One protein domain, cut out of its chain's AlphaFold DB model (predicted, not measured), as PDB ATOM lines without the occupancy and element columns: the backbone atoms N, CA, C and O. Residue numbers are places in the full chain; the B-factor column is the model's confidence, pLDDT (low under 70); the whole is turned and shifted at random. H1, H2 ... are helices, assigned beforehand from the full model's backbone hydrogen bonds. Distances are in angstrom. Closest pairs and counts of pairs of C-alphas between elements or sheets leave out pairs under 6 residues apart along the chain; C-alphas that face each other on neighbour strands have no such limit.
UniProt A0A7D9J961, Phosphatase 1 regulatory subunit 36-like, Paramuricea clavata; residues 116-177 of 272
ATOM      1  N   PRO A 116     227.785 181.718  96.081       63.47
ATOM      2  CA  PRO A 116     228.469 182.708  96.902       63.47
ATOM      3  C   PRO A 116     229.841 183.056  96.304       63.47
ATOM      4  O   PRO A 116     230.806 182.295  96.430       63.47
ATOM      5  N   LYS A 117     229.931 184.232  95.669       64.31
ATOM      6  CA  LYS A 117     231.166 184.796  95.086       64.31
ATOM      7  C   LYS A 117     232.284 184.942  96.120       64.31
ATOM      8  O   LYS A 117     233.442 184.673  95.820       64.31
ATOM      9  N   HIS A 118     231.905 185.212  97.368       61.84
ATOM     10  CA  HIS A 118     232.801 185.303  98.519       61.84
ATOM     11  C   HIS A 118     233.733 184.085  98.673       61.84
ATOM     12  O   HIS A 118     234.901 184.236  99.014       61.84
ATOM     13  N   ILE A 119     233.269 182.867  98.364       61.97
ATOM     14  CA  ILE A 119     234.115 181.666  98.483       61.97
ATOM     15  C   ILE A 119     235.147 181.595  97.349       61.97
ATOM     16  O   ILE A 119     236.266 181.130  97.558       61.97
ATOM     17  N   GLN A 120     234.790 182.071  96.154       62.41
ATOM     18  CA  GLN A 120     235.714 182.149  95.019       62.41
ATOM     19  C   GLN A 120     236.787 183.213  95.267       62.41
ATOM     20  O   GLN A 120     237.955 182.978  94.972       62.41
ATOM     21  N   GLU A 121     236.415 184.335  95.881       65.44
ATOM     22  CA  GLU A 121     237.350 185.384  96.291       65.44
ATOM     23  C   GLU A 121     238.307 184.916  97.392       65.44
ATOM     24  O   GLU A 121     239.495 185.221  97.320       65.44
ATOM     25  N   ILE A 122     237.831 184.148  98.383       65.25
ATOM     26  CA  ILE A 122     238.705 183.517  99.386       65.25
ATOM     27  C   ILE A 122     239.702 182.582  98.694       65.25
ATOM     28  O   ILE A 122     240.898 182.697  98.931       65.25
ATOM     29  N   TYR A 123     239.230 181.714  97.795       66.12
ATOM     30  CA  TYR A 123     240.082 180.776  97.057       66.12
ATOM     31  C   TYR A 123     241.118 181.489  96.167       66.12
ATOM     32  O   TYR A 123     242.275 181.077  96.091       66.12
ATOM     33  N   ALA A 124     240.724 182.584  95.511       66.69
ATOM     34  CA  ALA A 124     241.619 183.403  94.697       66.69
ATOM     35  C   ALA A 124     242.670 184.122  95.558       66.69
ATOM     36  O   ALA A 124     243.856 184.099  95.229       66.69
ATOM     37  N   LYS A 125     242.257 184.703  96.692       67.88
ATOM     38  CA  LYS A 125     243.155 185.365  97.650       67.88
ATOM     39  C   LYS A 125     244.155 184.386  98.260       67.88
ATOM     40  O   LYS A 125     245.307 184.756  98.438       67.88
ATOM     41  N   ASP A 126     243.748 183.158  98.551       66.06
ATOM     42  CA  ASP A 126     244.633 182.132  99.111       66.06
ATOM     43  C   ASP A 126     245.642 181.601  98.078       66.06
ATOM     44  O   ASP A 126     246.806 181.381  98.396       66.06
ATOM     45  N   ARG A 127     245.242 181.489  96.799       65.19
ATOM     46  CA  ARG A 127     246.158 181.138  95.697       65.19
ATOM     47  C   ARG A 127     247.217 182.205  95.412       65.19
ATOM     48  O   ARG A 127     248.320 181.848  95.000       65.19
ATOM     49  N   LEU A 128     246.873 183.480  95.599       66.56
ATOM     50  CA  LEU A 128     247.779 184.624  95.423       66.56
ATOM     51  C   LEU A 128     248.699 184.843  96.638       66.56
ATOM     52  O   LEU A 128     249.747 185.461  96.507       66.56
ATOM     53  N   LYS A 129     248.343 184.308  97.810       62.12
ATOM     54  CA  LYS A 129     249.061 184.462  99.089       62.12
ATOM     55  C   LYS A 129     250.192 183.458  99.324       62.12
ATOM     56  O   LYS A 129     250.597 183.268 100.470       62.12
ATOM     57  N   ARG A 130     250.731 182.847  98.263       55.97
ATOM     58  CA  ARG A 130     251.819 181.857  98.366       55.97
ATOM     59  C   ARG A 130     253.085 182.413  99.053       55.97
ATOM     60  O   ARG A 130     253.841 181.624  99.603       55.97
ATOM     61  N   ASP A 131     253.238 183.740  99.095       56.47
ATOM     62  CA  ASP A 131     254.372 184.452  99.707       56.47
ATOM     63  C   ASP A 131     254.068 185.059 101.098       56.47
ATOM     64  O   ASP A 131     254.879 185.803 101.646       56.47
ATOM     65  N   SER A 132     252.896 184.787 101.694       60.69
ATOM     66  CA  SER A 132     252.511 185.339 103.006       60.69
ATOM     67  C   SER A 132     252.595 184.305 104.137       60.69
ATOM     68  O   SER A 132     252.303 183.135 103.935       60.69
ATOM     69  N   VAL A 133     252.927 184.756 105.354       59.03
ATOM     70  CA  VAL A 133     253.162 183.952 106.584       59.03
ATOM     71  C   VAL A 133     251.954 183.097 107.039       59.03
ATOM     72  O   VAL A 133     252.064 182.310 107.974       59.03
ATOM     73  N   LYS A 134     250.779 183.233 106.412       64.81
ATOM     74  CA  LYS A 134     249.574 182.474 106.776       64.81
ATOM     75  C   LYS A 134     249.493 181.197 105.945       64.81
ATOM     76  O   LYS A 134     249.531 181.273 104.722       64.81
ATOM     77  N   GLU A 135     249.340 180.055 106.613       68.81
ATOM     78  CA  GLU A 135     249.146 178.776 105.927       68.81
ATOM     79  C   GLU A 135     247.904 178.827 105.022       68.81
ATOM     80  O   GLU A 135     246.856 179.330 105.449       68.81
ATOM     81  N   PRO A 136     248.008 178.325 103.778       71.12
ATOM     82  CA  PRO A 136     246.863 178.229 102.888       71.12
ATOM     83  C   PRO A 136     245.825 177.271 103.476       71.12
ATOM     84  O   PRO A 136     246.167 176.259 104.092       71.12
ATOM     85  N   LEU A 137     244.545 177.567 103.254       75.00
ATOM     86  CA  LEU A 137     243.453 176.731 103.742       75.00
ATOM     87  C   LEU A 137     243.564 175.309 103.183       75.00
ATOM     88  O   LEU A 137     243.817 175.075 101.996       75.00
ATOM     89  N   THR A 138     243.271 174.325 104.026       79.81
ATOM     90  CA  THR A 138     243.243 172.931 103.591       79.81
ATOM     91  C   THR A 138     242.050 172.670 102.658       79.81
ATOM     92  O   THR A 138     240.976 173.269 102.803       79.81
ATOM     93  N   PRO A 139     242.141 171.690 101.735       76.88
ATOM     94  CA  PRO A 139     241.007 171.295 100.893       76.88
ATOM     95  C   PRO A 139     239.748 170.906 101.684       76.88
ATOM     96  O   PRO A 139     238.633 170.997 101.170       76.88
ATOM     97  N   ALA A 140     239.904 170.452 102.931       78.00
ATOM     98  CA  ALA A 140     238.793 170.123 103.815       78.00
ATOM     99  C   ALA A 140     238.089 171.375 104.359       78.00
ATOM    100  O   ALA A 140     236.860 171.407 104.385       78.00
ATOM    101  N   GLU A 141     238.838 172.410 104.736       80.38
ATOM    102  CA  GLU A 141     238.287 173.701 105.163       80.38
ATOM    103  C   GLU A 141     237.564 174.398 104.011       80.38
ATOM    104  O   GLU A 141     236.436 174.858 104.185       80.38
ATOM    105  N   TYR A 142     238.113 174.331 102.795       76.94
ATOM    106  CA  TYR A 142     237.424 174.802 101.593       76.94
ATOM    107  C   TYR A 142     236.070 174.137 101.365       76.94
ATOM    108  O   TYR A 142     235.087 174.805 101.039       76.94
ATOM    109  N   ARG A 143     235.992 172.817 101.556       75.31
ATOM    110  CA  ARG A 143     234.725 172.085 101.435       75.31
ATOM    111  C   ARG A 143     233.717 172.470 102.518       75.31
ATOM    112  O   ARG A 143     232.525 172.373 102.256       75.31
ATOM    113  N   ARG A 144     234.170 172.900 103.701       79.94
ATOM    114  CA  ARG A 144     233.299 173.367 104.797       79.94
ATOM    115  C   ARG A 144     232.754 174.774 104.556       79.94
ATOM    116  O   ARG A 144     231.652 175.060 105.008       79.94
ATOM    117  N   LEU A 145     233.493 175.619 103.837       76.12
ATOM    118  CA  LEU A 145     233.031 176.953 103.437       76.12
ATOM    119  C   LEU A 145     231.924 176.893 102.375       76.12
ATOM    120  O   LEU A 145     231.061 177.766 102.336       76.12
ATOM    121  N   GLN A 146     231.940 175.871 101.514       70.75
ATOM    122  CA  GLN A 146     230.924 175.659 100.480       70.75
ATOM    123  C   GLN A 146     229.578 175.271 101.102       70.75
ATOM    124  O   GLN A 146     229.494 174.377 101.945       70.75
ATOM    125  N   GLN A 147     228.499 175.905 100.637       72.00
ATOM    126  CA  GLN A 147     227.145 175.508 101.015       72.00
ATOM    127  C   GLN A 147     226.896 174.046 100.613       72.00
ATOM    128  O   GLN A 147     227.258 173.613  99.513       72.00
ATOM    129  N   LYS A 148     226.282 173.268 101.515       75.88
ATOM    130  CA  LYS A 148     225.955 171.863 101.246       75.88
ATOM    131  C   LYS A 148     224.968 171.794 100.083       75.88
ATOM    132  O   LYS A 148     223.903 172.401 100.131       75.88
ATOM    133  N   ARG A 149     225.327 171.037  99.044       72.81
ATOM    134  CA  ARG A 149     224.444 170.817  97.896       72.81
ATOM    135  C   ARG A 149     223.246 169.957  98.311       72.81
ATOM    136  O   ARG A 149     223.427 169.031  99.107       72.81
ATOM    137  N   PRO A 150     222.049 170.221  97.766       78.62
ATOM    138  CA  PRO A 150     220.899 169.354  97.970       78.62
ATOM    139  C   PRO A 150     221.158 167.956  97.384       78.62
ATOM    140  O   PRO A 150     222.060 167.751  96.568       78.62
ATOM    141  N   ALA A 151     220.379 166.963  97.815       85.75
ATOM    142  CA  ALA A 151     220.551 165.585  97.364       85.75
ATOM    143  C   ALA A 151     220.356 165.468  95.839       85.75
ATOM    144  O   ALA A 151     219.457 166.097  95.282       85.75
ATOM    145  N   ILE A 152     221.120 164.604  95.161       79.31
ATOM    146  CA  ILE A 152     221.033 164.434  93.693       79.31
ATOM    147  C   ILE A 152     219.597 164.113  93.254       79.31
ATOM    148  O   ILE A 152     219.087 164.728  92.322       79.31
ATOM    149  N   LYS A 153     218.899 163.250  94.004       84.81
ATOM    150  CA  LYS A 153     217.480 162.928  93.773       84.81
ATOM    151  C   LYS A 153     216.552 164.148  93.788       84.81
ATOM    152  O   LYS A 153     215.532 164.145  93.112       84.81
ATOM    153  N   SER A 154     216.885 165.173  94.573       81.81
ATOM    154  CA  SER A 154     216.123 166.423  94.591       81.81
ATOM    155  C   SER A 154     216.511 167.337  93.434       81.81
ATOM    156  O   SER A 154     215.625 167.945  92.855       81.81
ATOM    157  N   ILE A 155     217.790 167.374  93.042       82.12
ATOM    158  CA  ILE A 155     218.292 168.231  91.954       82.12
ATOM    159  C   ILE A 155     217.686 167.845  90.603       82.12
ATOM    160  O   ILE A 155     217.311 168.726  89.838       82.12
ATOM    161  N   VAL A 156     217.559 166.546  90.316       78.31
ATOM    162  CA  VAL A 156     217.022 166.056  89.030       78.31
ATOM    163  C   VAL A 156     215.573 166.502  88.800       78.31
ATOM    164  O   VAL A 156     215.173 166.718  87.664       78.31
ATOM    165  N   ASN A 157     214.808 166.693  89.876       80.06
ATOM    166  CA  ASN A 157     213.406 167.103  89.810       80.06
ATOM    167  C   ASN A 157     213.209 168.617  89.990       80.06
ATOM    168  O   ASN A 157     212.070 169.082  90.018       80.06
ATOM    169  N   GLN A 158     214.285 169.396  90.148       82.38
ATOM    170  CA  GLN A 158     214.175 170.850  90.229       82.38
ATOM    171  C   GLN A 158     213.846 171.438  88.858       82.38
ATOM    172  O   GLN A 158     214.456 171.087  87.851       82.38
ATOM    173  N   ARG A 159     212.909 172.383  88.843       82.25
ATOM    174  CA  ARG A 159     212.471 173.111  87.648       82.25
ATOM    175  C   ARG A 159     212.884 174.576  87.769       82.25
ATOM    176  O   ARG A 159     213.250 175.033  88.853       82.25
ATOM    177  N   SER A 160     212.890 175.294  86.650       85.00
ATOM    178  CA  SER A 160     213.143 176.733  86.681       85.00
ATOM    179  C   SER A 160     211.947 177.474  87.289       85.00
ATOM    180  O   SER A 160     210.810 177.015  87.125       85.00
ATOM    181  N   PRO A 161     212.161 178.624  87.950       81.00
ATOM    182  CA  PRO A 161     211.071 179.405  88.533       81.00
ATOM    183  C   PRO A 161     209.981 179.769  87.520       81.00
ATOM    184  O   PRO A 161     208.797 179.679  87.834       81.00
ATOM    185  N   VAL A 162     210.368 180.098  86.282       81.31
ATOM    186  CA  VAL A 162     209.419 180.397  85.196       81.31
ATOM    187  C   VAL A 162     208.572 179.181  84.838       81.31
ATOM    188  O   VAL A 162     207.354 179.290  84.729       81.31
ATOM    189  N   ILE A 163     209.189 178.009  84.685       79.12
ATOM    190  CA  ILE A 163     208.465 176.787  84.325       79.12
ATOM    191  C   ILE A 163     207.536 176.346  85.468       79.12
ATOM    192  O   ILE A 163     206.430 175.883  85.203       79.12
ATOM    193  N   SER A 164     207.956 176.513  86.724       80.25
ATOM    194  CA  SER A 164     207.112 176.242  87.892       80.25
ATOM    195  C   SER A 164     205.927 177.206  88.010       80.25
ATOM    196  O   SER A 164     204.859 176.782  88.443       80.25
ATOM    197  N   ALA A 165     206.092 178.474  87.621       78.19
ATOM    198  CA  ALA A 165     205.018 179.467  87.647       78.19
ATOM    199  C   ALA A 165     204.021 179.294  86.488       78.19
ATOM    200  O   ALA A 165     202.816 179.360  86.703       78.19
ATOM    201  N   LEU A 166     204.513 179.060  85.268       80.50
ATOM    202  CA  LEU A 166     203.672 178.958  84.070       80.50
ATOM    203  C   LEU A 166     203.000 177.590  83.922       80.50
ATOM    204  O   LEU A 166     201.910 177.491  83.368       80.50
ATOM    205  N   ILE A 167     203.668 176.523  84.366       78.38
ATOM    206  CA  ILE A 167     203.212 175.142  84.181       78.38
ATOM    207  C   ILE A 167     203.358 174.405  85.517       78.38
ATOM    208  O   ILE A 167     204.288 173.598  85.681       78.38
ATOM    209  N   PRO A 168     202.478 174.671  86.498       77.56
ATOM    210  CA  PRO A 168     202.529 173.982  87.778       77.56
ATOM    211  C   PRO A 168     202.308 172.477  87.571       77.56
ATOM    212  O   PRO A 168     201.469 172.047  86.780       77.56
ATOM    213  N   THR A 169     203.083 171.648  88.270       76.88
ATOM    214  CA  THR A 169     202.815 170.199  88.306       76.88
ATOM    215  C   THR A 169     201.471 169.916  88.975       76.88
ATOM    216  O   THR A 169     200.996 170.726  89.764       76.88
ATOM    217  N   SER A 170     200.877 168.740  88.758       70.75
ATOM    218  CA  SER A 170     199.614 168.358  89.418       70.75
ATOM    219  C   SER A 170     199.670 168.471  90.949       70.75
ATOM    220  O   SER A 170     198.679 168.825  91.577       70.75
ATOM    221  N   ILE A 171     200.839 168.238  91.553       76.25
ATOM    222  CA  ILE A 171     201.067 168.369  92.999       76.25
ATOM    223  C   ILE A 171     201.166 169.845  93.416       76.25
ATOM    224  O   ILE A 171     200.639 170.225  94.460       76.25
ATOM    225  N   GLU A 172     201.847 170.683  92.632       76.12
ATOM    226  CA  GLU A 172     201.947 172.130  92.880       76.12
ATOM    227  C   GLU A 172     200.597 172.821  92.660       76.12
ATOM    228  O   GLU A 172     200.157 173.583  93.516       76.12
ATOM    229  N   ALA A 173     199.894 172.472  91.583       72.31
ATOM    230  CA  ALA A 173     198.551 172.934  91.266       72.31
ATOM    231  C   ALA A 173     197.539 172.505  92.336       72.31
ATOM    232  O   ALA A 173     196.725 173.317  92.758       72.31
ATOM    233  N   ALA A 174     197.622 171.272  92.853       70.94
ATOM    234  CA  ALA A 174     196.770 170.824  93.959       70.94
ATOM    235  C   ALA A 174     197.020 171.609  95.258       70.94
ATOM    236  O   ALA A 174     196.088 171.844  96.020       70.94
ATOM    237  N   LYS A 175     198.263 172.044  95.509       72.06
ATOM    238  CA  LYS A 175     198.603 172.913  96.652       72.06
ATOM    239  C   LYS A 175     198.161 174.364  96.440       72.06
ATOM    240  O   LYS A 175     197.868 175.051  97.414       72.06
ATOM    241  N   GLN A 176     198.152 174.829  95.192       63.78
ATOM    242  CA  GLN A 176     197.728 176.178  94.803       63.78
ATOM    243  C   GLN A 176     196.207 176.295  94.612       63.78
ATOM    244  O   GLN A 176     195.676 177.395  94.730       63.78
ATOM    245  N   CYS A 177     195.499 175.180  94.390       53.91
ATOM    246  CA  CYS A 177     194.043 175.114  94.293       53.91
ATOM    247  C   CYS A 177     193.387 175.526  95.613       53.91
ATOM    248  O   CYS A 177     193.147 174.713  96.507       53.91
TER     249      CYS A 177
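This is residues 116 to 177 of the 272 residues of the protein "Phosphatase 1 regulatory subunit 36-like" of Paramuricea clavata (UniProt A0A7D9J961). A stretched-out string of five short helices with no common core: at one end H1 and H2 run loosely side by side where the chain folds back, and from H2 the chain strings on through H3 to H4 and H5 at the other end. Residues 148 to 158, of which 152 to 155 belong to H3, stand free between the two ends. The printed part has 62 residues with five named helices, H1 to H5 in that order, and no named strand; the class is all helix. The whole is extended, with a radius of gyration of the C-alphas of 19.8 A, and its outline is a rod of 61 by 20 by 16 A.

H1, the longest helix, covers residues 117 to 128, 16.6 A from C-alpha 117 at (231.166, 184.796, 95.086) to C-alpha 128 at (247.779, 184.624, 95.423). H2 is residues 139 to 145, 10.1 A long. H3 is residues 152 to 155, 5.0 A; H4 is residues 161 to 166, 8.7 A. H5, residues 170 to 176, is 9.7 A long and ends at C-alpha 176 at (197.728, 176.178, 94.803).

H1 and H2 are close but not clearly touching; their closest C-alphas, those of Ile 119 and Leu 145, are 6.9 A apart. They run opposite ways at a shallow tilt of 29 degrees. H3 is apart from H2 and from H4. H4 and H5 are only just apart, with closest C-alphas at 8.3 A. In H1, H2, H4 and H5 every O i to N i+4 pair is within hydrogen-bond range; H3, four residues, is too short for such a pair.

The C-alphas farthest apart, those of Asp 131 and Cys 177, are 61.3 A apart. The printed part has no cut, and no link is long. Mean pLDDT of the printed part is 72.6; residues 116 to 135 and 176 to 177 are under 70.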